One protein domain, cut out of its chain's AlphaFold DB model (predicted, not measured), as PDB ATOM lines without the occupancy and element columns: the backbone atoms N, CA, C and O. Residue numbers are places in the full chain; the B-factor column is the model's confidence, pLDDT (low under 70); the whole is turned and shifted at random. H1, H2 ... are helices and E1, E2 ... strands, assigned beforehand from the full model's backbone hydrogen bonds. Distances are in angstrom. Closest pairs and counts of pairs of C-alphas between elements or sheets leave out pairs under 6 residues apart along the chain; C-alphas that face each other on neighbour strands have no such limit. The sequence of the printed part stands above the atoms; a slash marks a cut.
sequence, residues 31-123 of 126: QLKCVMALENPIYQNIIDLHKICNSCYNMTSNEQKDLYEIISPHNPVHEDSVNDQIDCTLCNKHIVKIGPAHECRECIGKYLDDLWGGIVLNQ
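AT A GLANCE: This is residues 31 to 123 of the 126 residues of an uncharacterized protein of Lasius niger (UniProt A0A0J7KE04). Two small three-stranded sheets, E5-E1-E6 and E3-E2-E4, follow each other along the longest axis; helix H3 packs on the first with residues 105 to 111, then sticks out as an arm, and short helices H1 and H2 lie at the opposite end. The 93 printed residues hold, in order, E1 E2 E3 H1 H2 E4 E5 E6 H3; both sheets are antiparallel, the class mixed, helices and strands. The whole is only just compact, close to loose, with radius of gyration of the C-alphas 14.5 A and spans 45 by 27 by 21 A.

HOW THE PARTS SIT: Start at E1, residues 32 to 37, the inner strand between E5, 74 to 78, and E6, 96 to 100: N 35 and O 75 are 2.9 A apart, N 34 and O 99 2.7 A, within hydrogen-bond range. H3, residues 105 to 121, is on one face, making two layers, helix and sheet; its closest C-alphas to E5 are Cys 107 and Pro 76, 5.4 A. In the other sheet, E2, 42 to 45, forms a hairpin with E3, 51 to 53 (N 52 and O 43, 2.8 A), and neighbours E4, 68 to 71 (N 44 and O 69, 2.8 A). H1, 54 to 59, is on this sheet over E2, closest C-alphas Asn 54 and Ile 42, 5.8 A. H2, 62 to 65, is close to H1 but not clearly touching, C-alphas of Tyr 57 and Lys 65 7.1 A apart. E3, H1, H2 and E4 form a split strand-helix-strand unit, two strands of one sheet joined through helices along the chain, with E2 between them in the sheet; its crossover is right-handed. H1 and H3 have every O i to N i+4 pair within hydrogen-bond range; H2 is too short for one.

IN THESE COORDINATES: Find C-alpha 32 at (17.227, 11.758, -34.804), where E1 begins, 15.8 A long; E6 spans 13.4 A and E5 13.2 A. H3 runs 24.0 A to C-alpha 121 at (-1.357, 17.173, -48.836).

THE WHOLE: C-alphas of Cys 91 and Gln 123 are the farthest apart, 47.2 A. The printed part has no cut; the link E5 to E6, 17 residues, is long. Residues 83 to 84 and 114 to 123 have pLDDT under 70.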
ATOM      1  N   GLN A  31      16.249   7.774 -34.008       87.50
ATOM      2  CA  GLN A  31      17.431   7.912 -34.872       87.50
ATOM      3  C   GLN A  31      17.798   9.383 -35.133       87.50
ATOM      4  O   GLN A  31      18.826   9.681 -35.745       87.50
ATOM      5  N   LEU A  32      16.979  10.328 -34.658       88.12
ATOM      6  CA  LEU A  32      17.227  11.758 -34.804       88.12
ATOM      7  C   LEU A  32      17.967  12.320 -33.583       88.12
ATOM      8  O   LEU A  32      17.688  11.996 -32.422       88.12
ATOM      9  N   LYS A  33      18.887  13.245 -33.841       90.44
ATOM     10  CA  LYS A  33      19.469  14.134 -32.836       90.44
ATOM     11  C   LYS A  33      18.891  15.534 -32.998       90.44
ATOM     12  O   LYS A  33      18.667  16.003 -34.109       90.44
ATOM     13  N   CYS A  34      18.669  16.215 -31.884       90.81
ATOM     14  CA  CYS A  34      18.355  17.632 -31.874       90.81
ATOM     15  C   CYS A  34      19.662  18.427 -31.903       90.81
ATOM     16  O   CYS A  34      20.448  18.399 -30.951       90.81
ATOM     17  N   VAL A  35      19.881  19.135 -33.004       89.56
ATOM     18  CA  VAL A  35      20.939  20.129 -33.167       89.56
ATOM     19  C   VAL A  35      20.408  21.441 -32.592       89.56
ATOM     20  O   VAL A  35      19.512  22.058 -33.166       89.56
ATOM     21  N   MET A  36      20.920  21.828 -31.426       91.88
ATOM     22  CA  MET A  36      20.483  23.000 -30.667       91.88
ATOM     23  C   MET A  36      21.443  24.165 -30.871       91.88
ATOM     24  O   MET A  36      22.630  24.056 -30.567       91.88
ATOM     25  N   ALA A  37      20.926  25.297 -31.327       91.69
ATOM     26  CA  ALA A  37      21.679  26.531 -31.461       91.69
ATOM     27  C   ALA A  37      21.972  27.140 -30.075       91.69
ATOM     28  O   ALA A  37      21.061  27.430 -29.303       91.69
ATOM     29  N   LEU A  38      23.251  27.351 -29.753       91.94
ATOM     30  CA  LEU A  38      23.694  28.022 -28.519       91.94
ATOM     31  C   LEU A  38      23.620  29.550 -28.618       91.94
ATOM     32  O   LEU A  38      23.686  30.257 -27.614       91.94
ATOM     33  N   GLU A  39      23.485  30.061 -29.834       89.19
ATOM     34  CA  GLU A  39      23.215  31.454 -30.145       89.19
ATOM     35  C   GLU A  39      22.194  31.526 -31.278       89.19
ATOM     36  O   GLU A  39      22.050  30.586 -32.051       89.19
ATOM     37  N   ASN A  40      21.468  32.633 -31.386       85.50
ATOM     38  CA  ASN A  40      20.478  32.826 -32.438       85.50
ATOM     39  C   ASN A  40      20.653  34.240 -33.018       85.50
ATOM     40  O   ASN A  40      20.672  35.196 -32.233       85.50
ATOM     41  N   PRO A  41      20.790  34.411 -34.346       93.12
ATOM     42  CA  PRO A  41      20.805  33.380 -35.395       93.12
ATOM     43  C   PRO A  41      22.145  32.651 -35.557       93.12
ATOM     44  O   PRO A  41      23.212  33.228 -35.362       93.12
ATOM     45  N   ILE A  42      22.068  31.391 -35.988       93.44
ATOM     46  CA  ILE A  42      23.163  30.672 -36.651       93.44
ATOM     47  C   ILE A  42      22.795  30.547 -38.124       93.44
ATOM     48  O   ILE A  42      21.623  30.391 -38.475       93.44
ATOM     49  N   TYR A  43      23.806  30.606 -38.977       94.38
ATOM     50  CA  TYR A  43      23.643  30.553 -40.421       94.38
ATOM     51  C   TYR A  43      24.280  29.285 -40.971       94.38
ATOM     52  O   TYR A  43      25.402  28.958 -40.591       94.38
ATOM     53  N   GLN A  44      23.590  28.586 -41.867       92.06
ATOM     54  CA  GLN A  44      24.097  27.408 -42.563       92.06
ATOM     55  C   GLN A  44      24.251  27.705 -44.047       92.06
ATOM     56  O   GLN A  44      23.339  28.240 -44.670       92.06
ATOM     57  N   ASN A  45      25.400  27.349 -44.606       92.75
ATOM     58  CA  ASN A  45      25.632  27.442 -46.033       92.75
ATOM     59  C   ASN A  45      24.761  26.414 -46.778       92.75
ATOM     60  O   ASN A  45      24.740  25.237 -46.418       92.75
ATOM     61  N   ILE A  46      24.058  26.839 -47.825       90.75
ATOM     62  CA  ILE A  46      23.119  25.979 -48.564       90.75
ATOM     63  C   ILE A  46      23.810  24.924 -49.441       90.75
ATOM     64  O   ILE A  46      23.166  23.973 -49.872       90.75
ATOM     65  N   ILE A  47      25.105  25.092 -49.731       88.12
ATOM     66  CA  ILE A  47      25.872  24.211 -50.620       88.12
ATOM     67  C   ILE A  47      26.624  23.152 -49.814       88.12
ATOM     68  O   ILE A  47      26.527  21.967 -50.122       88.12
ATOM     69  N   ASP A  48      27.391  23.568 -48.806       86.38
ATOM     70  CA  ASP A  48      28.300  22.682 -48.065       86.38
ATOM     71  C   ASP A  48      27.854  22.388 -46.622       86.38
ATOM     72  O   ASP A  48      28.501  21.617 -45.916       86.38
ATOM     73  N   LEU A  49      26.716  22.954 -46.203       86.25
ATOM     74  CA  LEU A  49      26.078  22.752 -44.899       86.25
ATOM     75  C   LEU A  49      26.907  23.231 -43.693       86.25
ATOM     76  O   LEU A  49      26.489  23.031 -42.548       86.25
ATOM     77  N   HIS A  50      28.037  23.912 -43.911       88.94
ATOM     78  CA  HIS A  50      28.827  24.491 -42.829       88.94
ATOM     79  C   HIS A  50      28.060  25.593 -42.102       88.94
ATOM     80  O   HIS A  50      27.291  26.353 -42.697       88.94
ATOM     81  N   LYS A  51      28.295  25.699 -40.793       91.12
ATOM     82  CA  LYS A  51      27.598  26.643 -39.919       91.12
ATOM     83  C   LYS A  51      28.516  27.780 -39.499       91.12
ATOM     84  O   LYS A  51      29.683  27.575 -39.164       91.12
ATOM     85  N   ILE A  52      27.977  28.995 -39.468       94.50
ATOM     86  CA  ILE A  52      28.681  30.177 -38.976       94.50
ATOM     87  C   ILE A  52      27.860  30.940 -37.938       94.50
ATOM     88  O   ILE A  52      26.632  30.995 -37.989       94.50
ATOM     89  N   CYS A  53      28.576  31.544 -36.990       95.75
ATOM     90  CA  CYS A  53      28.009  32.404 -35.960       95.75
ATOM     91  C   CYS A  53      27.496  33.732 -36.539       95.75
ATOM     92  O   CYS A  53      27.977  34.193 -37.583       95.75
ATOM     93  N   ASN A  54      26.596  34.407 -35.820       95.62
ATOM     94  CA  ASN A  54      26.048  35.703 -36.247       95.62
ATOM     95  C   ASN A  54      27.143  36.762 -36.469       95.62
ATOM     96  O   ASN A  54      27.105  37.531 -37.429       95.62
ATOM     97  N   SER A  55      28.171  36.794 -35.615       96.12
ATOM     98  CA  SER A  55      29.284  37.736 -35.784       96.12
ATOM     99  C   SER A  55      30.046  37.502 -37.086       96.12
ATOM    100  O   SER A  55      30.366  38.464 -37.778       96.12
ATOM    101  N   CYS A  56      30.300  36.242 -37.446       96.56
ATOM    102  CA  CYS A  56      30.968  35.907 -38.699       96.56
ATOM    103  C   CYS A  56      30.092  36.243 -39.904       96.56
ATOM    104  O   CYS A  56      30.584  36.879 -40.827       96.56
ATOM    105  N   TYR A  57      28.797  35.925 -39.852       96.69
ATOM    106  CA  TYR A  57      27.853  36.293 -40.908       96.69
ATOM    107  C   TYR A  57      27.814  37.807 -41.163       96.69
ATOM    108  O   TYR A  57      27.797  38.251 -42.310       96.69
ATOM    109  N   ASN A  58      27.866  38.629 -40.113       96.00
ATOM    110  CA  ASN A  58      27.863  40.085 -40.266       96.00
ATOM    111  C   ASN A  58      29.126  40.639 -40.943       96.00
ATOM    112  O   ASN A  58      29.055  41.710 -41.545       96.00
ATOM    113  N   MET A  59      30.248  39.915 -40.877       96.38
ATOM    114  CA  MET A  59      31.517  40.277 -41.525       96.38
ATOM    115  C   MET A  59      31.627  39.777 -42.975       96.38
ATOM    116  O   MET A  59      32.508  40.218 -43.711       96.38
ATOM    117  N   THR A  60      30.740  38.876 -43.386       94.00
ATOM    118  CA  THR A  60      30.663  38.295 -44.732       94.00
ATOM    119  C   THR A  60      30.136  39.310 -45.763       94.00
ATOM    120  O   THR A  60      29.325  40.182 -45.427       94.00
ATOM    121  N   SER A  61      30.571  39.214 -47.030       95.19
ATOM    122  CA  SER A  61      30.082  40.093 -48.108       95.19
ATOM    123  C   SER A  61      28.603  39.834 -48.430       95.19
ATOM    124  O   SER A  61      28.086  38.755 -48.153       95.19
ATOM    125  N   ASN A  62      27.905  40.798 -49.043       93.94
ATOM    126  CA  ASN A  62      26.496  40.605 -49.419       93.94
ATOM    127  C   ASN A  62      26.308  39.428 -50.391       93.94
ATOM    128  O   ASN A  62      25.421  38.616 -50.182       93.94
ATOM    129  N   GLU A  63      27.197  39.285 -51.376       93.38
ATOM    130  CA  GLU A  63      27.180  38.167 -52.334       93.38
ATOM    131  C   GLU A  63      27.338  36.809 -51.639       93.38
ATOM    132  O   GLU A  63      26.729  35.819 -52.028       93.38
ATOM    133  N   GLN A  64      28.159  36.750 -50.590       92.06
ATOM    134  CA  GLN A  64      28.343  35.531 -49.812       92.06
ATOM    135  C   GLN A  64      27.157  35.260 -48.879       92.06
ATOM    136  O   GLN A  64      26.874  34.097 -48.612       92.06
ATOM    137  N   LYS A  65      26.466  36.293 -48.378       94.25
ATOM    138  CA  LYS A  65      25.285  36.142 -47.508       94.25
ATOM    139  C   LYS A  65      24.133  35.428 -48.208       94.25
ATOM    140  O   LYS A  65      23.440  34.663 -47.550       94.25
ATOM    141  N   ASP A  66      24.002  35.596 -49.523       94.31
ATOM    142  CA  ASP A  66      22.993  34.910 -50.342       94.31
ATOM    143  C   ASP A  66      23.158  33.375 -50.352       94.31
ATOM    144  O   ASP A  66      22.249  32.654 -50.753       94.31
ATOM    145  N   LEU A  67      24.304  32.861 -49.890       95.62
ATOM    146  CA  LEU A  67      24.577  31.427 -49.769       95.62
ATOM    147  C   LEU A  67      24.200  30.844 -48.403       95.62
ATOM    148  O   LEU A  67      24.466  29.667 -48.168       95.62
ATOM    149  N   TYR A  68      23.645  31.640 -47.488       94.88
ATOM    150  CA  TYR A  68      23.356  31.207 -46.126       94.88
ATOM    151  C   TYR A  68      21.879  31.326 -45.771       94.88
ATOM    152  O   TYR A  68      21.236  32.342 -46.014       94.88
ATOM    153  N   GLU A  69      21.382  30.314 -45.069       94.19
ATOM    154  CA  GLU A  69      20.048  30.295 -44.479       94.19
ATOM    155  C   GLU A  69      20.124  30.292 -42.953       94.19
ATOM    156  O   GLU A  69      21.073  29.780 -42.354       94.19
ATOM    157  N   ILE A  70      19.114  30.878 -42.309       92.94
ATOM    158  CA  ILE A  70      18.992  30.842 -40.851       92.94
ATOM    159  C   ILE A  70      18.566  29.437 -40.447       92.94
ATOM    160  O   ILE A  70      17.511  28.960 -40.866       92.94
ATOM    161  N   ILE A  71      19.350  28.796 -39.583       87.12
ATOM    162  CA  ILE A  71      18.922  27.536 -38.985       87.12
ATOM    163  C   ILE A  71      17.967  27.805 -37.837       87.12
ATOM    164  O   ILE A  71      18.124  28.742 -37.051       87.12
ATOM    165  N   SER A  72      16.971  26.942 -37.718       86.94
ATOM    166  CA  SER A  72      16.087  26.992 -36.570       86.94
ATOM    167  C   SER A  72      16.836  26.614 -35.283       86.94
ATOM    168  O   SER A  72      17.709  25.744 -35.338       86.94
ATOM    169  N   PRO A  73      16.478  27.206 -34.124       87.12
ATOM    170  CA  PRO A  73      17.163  26.944 -32.860       87.12
ATOM    171  C   PRO A  73      17.199  25.471 -32.448       87.12
ATOM    172  O   PRO A  73      18.155  25.047 -31.811       87.12
ATOM    173  N   HIS A  74      16.184  24.700 -32.839       89.56
ATOM    174  CA  HIS A  74      16.099  23.259 -32.636       89.56
ATOM    175  C   HIS A  74      15.895  22.577 -33.986       89.56
ATOM    176  O   HIS A  74      14.830  22.709 -34.595       89.56
ATOM    177  N   ASN A  75      16.910  21.874 -34.484       86.12
ATOM    178  CA  ASN A  75      16.855  21.210 -35.783       86.12
ATOM    179  C   ASN A  75      17.004  19.686 -35.628       86.12
ATOM    180  O   ASN A  75      18.080  19.237 -35.222       86.12
ATOM    181  N   PRO A  76      15.961  18.884 -35.903       87.44
ATOM    182  CA  PRO A  76      16.075  17.433 -35.884       87.44
ATOM    183  C   PRO A  76      16.867  16.957 -37.110       87.44
ATOM    184  O   PRO A  76      16.524  17.271 -38.246       87.44
ATOM    185  N   VAL A  77      17.948  16.215 -36.883       85.38
ATOM    186  CA  VAL A  77      18.851  15.719 -37.931       85.38
ATOM    187  C   VAL A  77      19.143  14.244 -37.677       85.38
ATOM    188  O   VAL A  77      19.299  13.839 -36.528       85.38
ATOM    189  N   HIS A  78      19.219  13.435 -38.734       86.50
ATOM    190  CA  HIS A  78      19.594  12.025 -38.614       86.50
ATOM    191  C   HIS A  78      20.990  11.879 -38.003       86.50
ATOM    192  O   HIS A  78      21.888  12.639 -38.355       86.50
ATOM    193  N   GLU A  79      21.184  10.911 -37.107       84.75
ATOM    194  CA  GLU A  79      22.431  10.769 -36.350       84.75
ATOM    195  C   GLU A  79      23.690  10.611 -37.213       84.75
ATOM    196  O   GLU A  79      24.732  11.161 -36.863       84.75
ATOM    197  N   ASP A  80      23.574   9.973 -38.380       82.50
ATOM    198  CA  ASP A  80      24.676   9.854 -39.347       82.50
ATOM    199  C   ASP A  80      25.158  11.209 -39.899       82.50
ATOM    200  O   ASP A  80      26.312  11.348 -40.303       82.50
ATOM    201  N   SER A  81      24.290  12.223 -39.899       77.00
ATOM    202  CA  SER A  81      24.546  13.549 -40.478       77.00
ATOM    203  C   SER A  81      25.002  14.584 -39.444       77.00
ATOM    204  O   SER A  81      25.151  15.761 -39.767       77.00
ATOM    205  N   VAL A  82      25.181  14.181 -38.184       75.12
ATOM    206  CA  VAL A  82      25.453  15.092 -37.058       75.12
ATOM    207  C   VAL A  82      26.939  15.433 -36.915       75.12
ATOM    208  O   VAL A  82      27.287  16.416 -36.255       75.12
ATOM    209  N   ASN A  83      27.824  14.648 -37.532       65.12
ATOM    210  CA  ASN A  83      29.262  14.798 -37.340       65.12
ATOM    211  C   ASN A  83      29.795  16.127 -37.916       65.12
ATOM    212  O   ASN A  83      29.436  16.554 -39.010       65.12
ATOM    213  N   ASP A  84      30.672  16.757 -37.129       63.97
ATOM    214  CA  ASP A  84      31.560  17.881 -37.469       63.97
ATOM    215  C   ASP A  84      30.949  19.281 -37.674       63.97
ATOM    216  O   ASP A  84      31.636  20.192 -38.133       63.97
ATOM    217  N   GLN A  85      29.701  19.522 -37.257       73.38
ATOM    218  CA  GLN A  85      29.052  20.841 -37.407       73.38
ATOM    219  C   GLN A  85      28.660  21.512 -36.082       73.38
ATOM    220  O   GLN A  85      27.637  22.197 -35.993       73.38
ATOM    221  N   ILE A  86      29.465  21.306 -35.034       88.25
ATOM    222  CA  ILE A  86      29.230  21.890 -33.699       88.25
ATOM    223  C   ILE A  86      29.798  23.307 -33.534       88.25
ATOM    224  O   ILE A  86      29.296  24.108 -32.736       88.25
ATOM    225  N   ASP A  87      30.830  23.623 -34.308       92.69
ATOM    226  CA  ASP A  87      31.582  24.862 -34.198       92.69
ATOM    227  C   ASP A  87      31.376  25.734 -35.436       92.69
ATOM    228  O   ASP A  87      31.106  25.257 -36.539       92.69
ATOM    229  N   CYS A  88      31.517  27.044 -35.258       93.88
ATOM    230  CA  CYS A  88      31.544  27.980 -36.364       93.88
ATOM    231  C   CYS A  88      32.784  27.711 -37.213       93.88
ATOM    232  O   CYS A  88      33.903  27.890 -36.737       93.88
ATOM    233  N   THR A  89      32.599  27.413 -38.495       93.31
ATOM    234  CA  THR A  89      33.699  27.068 -39.411       93.31
ATOM    235  C   THR A  89      34.717  28.201 -39.607       93.31
ATOM    236  O   THR A  89      35.855  27.952 -39.991       93.31
ATOM    237  N   LEU A  90      34.341  29.457 -39.332       93.94
ATOM    238  CA  LEU A  90      35.220  30.618 -39.528       93.94
ATOM    239  C   LEU A  90      36.007  31.029 -38.280       93.94
ATOM    240  O   LEU A  90      37.133  31.504 -38.405       93.94
ATOM    241  N   CYS A  91      35.430  30.894 -37.084       95.19
ATOM    242  CA  CYS A  91      36.067  31.352 -35.842       95.19
ATOM    243  C   CYS A  91      36.252  30.254 -34.790       95.19
ATOM    244  O   CYS A  91      36.747  30.544 -33.703       95.19
ATOM    245  N   ASN A  92      35.849  29.016 -35.092       94.62
ATOM    246  CA  ASN A  92      35.876  27.852 -34.199       94.62
ATOM    247  C   ASN A  92      35.135  28.068 -32.873       94.62
ATOM    248  O   ASN A  92      35.361  27.364 -31.890       94.62
ATOM    249  N   LYS A  93      34.249  29.067 -32.817       94.94
ATOM    250  CA  LYS A  93      33.373  29.264 -31.668       94.94
ATOM    251  C   LYS A  93      32.386  28.107 -31.619       94.94
ATOM    252  O   LYS A  93      31.704  27.859 -32.607       94.94
ATOM    253  N   HIS A  94      32.254  27.480 -30.461       94.38
ATOM    254  CA  HIS A  94      31.216  26.488 -30.226       94.38
ATOM    255  C   HIS A  94      29.829  27.138 -30.305       94.38
ATOM    256  O   HIS A  94      29.527  28.053 -29.534       94.38
ATOM    257  N   ILE A  95      29.011  26.710 -31.269       94.06
ATOM    258  CA  ILE A  95      27.713  27.334 -31.577       94.06
ATOM    259  C   ILE A  95      26.548  26.354 -31.515       94.06
ATOM    260  O   ILE A  95      25.403  26.788 -31.465       94.06
ATOM    261  N   VAL A  96      26.805  25.051 -31.483       91.94
ATOM    262  CA  VAL A  96      25.764  24.026 -31.497       91.94
ATOM    263  C   VAL A  96      26.004  23.009 -30.392       91.94
ATOM    264  O   VAL A  96      27.106  22.501 -30.221       91.94
ATOM    265  N   LYS A  97      24.929  22.646 -29.695       91.81
ATOM    266  CA  LYS A  97      24.872  21.510 -28.778       91.81
ATOM    267  C   LYS A  97      24.024  20.402 -29.394       91.81
ATOM    268  O   LYS A  97      22.972  20.671 -29.961       91.81
ATOM    269  N   ILE A  98      24.446  19.155 -29.238       90.88
ATOM    270  CA  ILE A  98      23.707  17.986 -29.727       90.88
ATOM    271  C   ILE A  98      23.041  17.283 -28.543       90.88
ATOM    272  O   ILE A  98      23.651  17.120 -27.486       90.88
ATOM    273  N   GLY A  99      21.792  16.867 -28.723       90.19
ATOM    274  CA  GLY A  99      21.064  16.012 -27.787       90.19
ATOM    275  C   GLY A  99      20.125  15.051 -28.521       90.19
ATOM    276  O   GLY A  99      19.996  15.136 -29.741       90.19
ATOM    277  N   PRO A 100      19.469  14.122 -27.821       89.81
ATOM    278  CA  PRO A 100      18.439  13.269 -28.416       89.81
ATOM    279  C   PRO A 100      17.218  14.090 -28.870       89.81
ATOM    280  O   PRO A 100      16.724  14.944 -28.138       89.81
ATOM    281  N   ALA A 101      16.711  13.843 -30.085       88.00
ATOM    282  CA  ALA A 101      15.536  14.559 -30.598       88.00
ATOM    283  C   ALA A 101      14.243  14.211 -29.854       88.00
ATOM    284  O   ALA A 101      13.409  15.089 -29.649       88.00
ATOM    285  N   HIS A 102      14.104  12.963 -29.408       83.31
ATOM    286  CA  HIS A 102      12.920  12.471 -28.699       83.31
ATOM    287  C   HIS A 102      12.738  13.061 -27.289       83.31
ATOM    288  O   HIS A 102      11.665  12.919 -26.716       83.31
ATOM    289  N   GLU A 103      13.746  13.745 -26.739       86.38
ATOM    290  CA  GLU A 103      13.633  14.493 -25.475       86.38
ATOM    291  C   GLU A 103      13.328  15.986 -25.704       86.38
ATOM    292  O   GLU A 103      13.056  16.732 -24.764       86.38
ATOM    293  N   CYS A 104      13.366  16.464 -26.954       85.62
ATOM    294  CA  CYS A 104      13.171  17.872 -27.271       85.62
ATOM    295  C   CYS A 104      11.784  18.129 -27.867       85.62
ATOM    296  O   CYS A 104      11.515  17.814 -29.024       85.62
ATOM    297  N   ARG A 105      10.924  18.807 -27.098       84.00
ATOM    298  CA  ARG A 105       9.548  19.150 -27.501       84.00
ATOM    299  C   ARG A 105       9.457  19.863 -28.856       84.00
ATOM    300  O   ARG A 105       8.546  19.570 -29.621       84.00
ATOM    301  N   GLU A 106      10.383  20.773 -29.159       85.69
ATOM    302  CA  GLU A 106      10.414  21.484 -30.448       85.69
ATOM    303  C   GLU A 106      10.807  20.563 -31.608       85.69
ATOM    304  O   GLU A 106      10.181  20.606 -32.664       85.69
ATOM    305  N   CYS A 107      11.804  19.694 -31.403       85.19
ATOM    306  CA  CYS A 107      12.220  18.703 -32.394       85.19
ATOM    307  C   CYS A 107      11.096  17.680 -32.662       85.19
ATOM    308  O   CYS A 107      10.857  17.337 -33.818       85.19
ATOM    309  N   ILE A 108      10.350  17.256 -31.633       82.31
ATOM    310  CA  ILE A 108       9.188  16.375 -31.820       82.31
ATOM    311  C   ILE A 108       8.053  17.100 -32.550       82.31
ATOM    312  O   ILE A 108       7.483  16.546 -33.484       82.31
ATOM    313  N   GLY A 109       7.743  18.338 -32.150       80.56
ATOM    314  CA  GLY A 109       6.708  19.148 -32.796       80.56
ATOM    315  C   GLY A 109       6.970  19.314 -34.289       80.56
ATOM    316  O   GLY A 109       6.106  18.994 -35.091       80.56
ATOM    317  N   LYS A 110       8.198  19.681 -34.663       77.88
ATOM    318  CA  LYS A 110       8.606  19.779 -36.069       77.88
ATOM    319  C   LYS A 110       8.497  18.475 -36.833       77.88
ATOM    320  O   LYS A 110       8.007  18.469 -37.951       77.88
ATOM    321  N   TYR A 111       8.951  17.376 -36.238       75.06
ATOM    322  CA  TYR A 111       8.862  16.073 -36.881       75.06
ATOM    323  C   TYR A 111       7.404  15.691 -37.175       75.06
ATOM    324  O   TYR A 111       7.096  15.191 -38.256       75.06
ATOM    325  N   LEU A 112       6.496  15.977 -36.237       74.69
ATOM    326  CA  LEU A 112       5.062  15.811 -36.450       74.69
ATOM    327  C   LEU A 112       4.538  16.795 -37.504       74.69
ATOM    328  O   LEU A 112       3.842  16.368 -38.412       74.69
ATOM    329  N   ASP A 113       4.904  18.071 -37.468       73.88
ATOM    330  CA  ASP A 113       4.463  19.042 -38.478       73.88
ATOM    331  C   ASP A 113       4.913  18.648 -39.899       73.88
ATOM    332  O   ASP A 113       4.117  18.728 -40.833       73.88
ATOM    333  N   ASP A 114       6.136  18.138 -40.066       68.12
ATOM    334  CA  ASP A 114       6.668  17.666 -41.351       68.12
ATOM    335  C   ASP A 114       5.944  16.393 -41.840       68.12
ATOM    336  O   ASP A 114       5.602  16.268 -43.021       68.12
ATOM    337  N   LEU A 115       5.644  15.457 -40.932       62.66
ATOM    338  CA  LEU A 115       4.867  14.246 -41.228       62.66
ATOM    339  C   LEU A 115       3.417  14.563 -41.607       62.66
ATOM    340  O   LEU A 115       2.884  14.032 -42.582       62.66
ATOM    341  N   TRP A 116       2.764  15.426 -40.834       54.78
ATOM    342  CA  TRP A 116       1.361  15.774 -41.021       54.78
ATOM    343  C   TRP A 116       1.186  16.752 -42.186       54.78
ATOM    344  O   TRP A 116       0.198  16.653 -42.908       54.78
ATOM    345  N   GLY A 117       2.174  17.603 -42.470       51.44
ATOM    346  CA  GLY A 117       2.248  18.385 -43.704       51.44
ATOM    347  C   GLY A 117       2.291  17.502 -44.957       51.44
ATOM    348  O   GLY A 117       1.636  17.815 -45.952       51.44
ATOM    349  N   GLY A 118       2.973  16.351 -44.895       46.25
ATOM    350  CA  GLY A 118       2.995  15.352 -45.971       46.25
ATOM    351  C   GLY A 118       1.720  14.502 -46.086       46.25
ATOM    352  O   GLY A 118       1.312  14.148 -47.192       46.25
ATOM    353  N   ILE A 119       1.055  14.186 -44.970       43.97
ATOM    354  CA  ILE A 119      -0.190  13.393 -44.970       43.97
ATOM    355  C   ILE A 119      -1.400  14.248 -45.376       43.97
ATOM    356  O   ILE A 119      -2.228  13.792 -46.164       43.97
ATOM    357  N   VAL A 120      -1.488  15.502 -44.921       36.94
ATOM    358  CA  VAL A 120      -2.606  16.398 -45.259       36.94
ATOM    359  C   VAL A 120      -2.591  16.769 -46.746       36.94
ATOM    360  O   VAL A 120      -3.655  16.833 -47.356       36.94
ATOM    361  N   LEU A 121      -1.425  16.919 -47.387       35.53
ATOM    362  CA  LEU A 121      -1.357  17.173 -48.836       35.53
ATOM    363  C   LEU A 121      -1.831  15.986 -49.696       35.53
ATOM    364  O   LEU A 121      -2.323  16.204 -50.800       35.53
ATOM    365  N   ASN A 122      -1.758  14.754 -49.187       34.53
ATOM    366  CA  ASN A 122      -2.244  13.563 -49.892       34.53
ATOM    367  C   ASN A 122      -3.741  13.273 -49.666       34.53
ATOM    368  O   ASN A 122      -4.273  12.365 -50.294       34.53
ATOM    369  N   GLN A 123      -4.434  14.031 -48.805       35.19
ATOM    370  CA  GLN A 123      -5.882  13.892 -48.564       35.19
ATOM    371  C   GLN A 123      -6.748  14.968 -49.239       35.19
ATOM    372  O   GLN A 123      -7.969  14.913 -49.138       35.19
TER     373      GLN A 123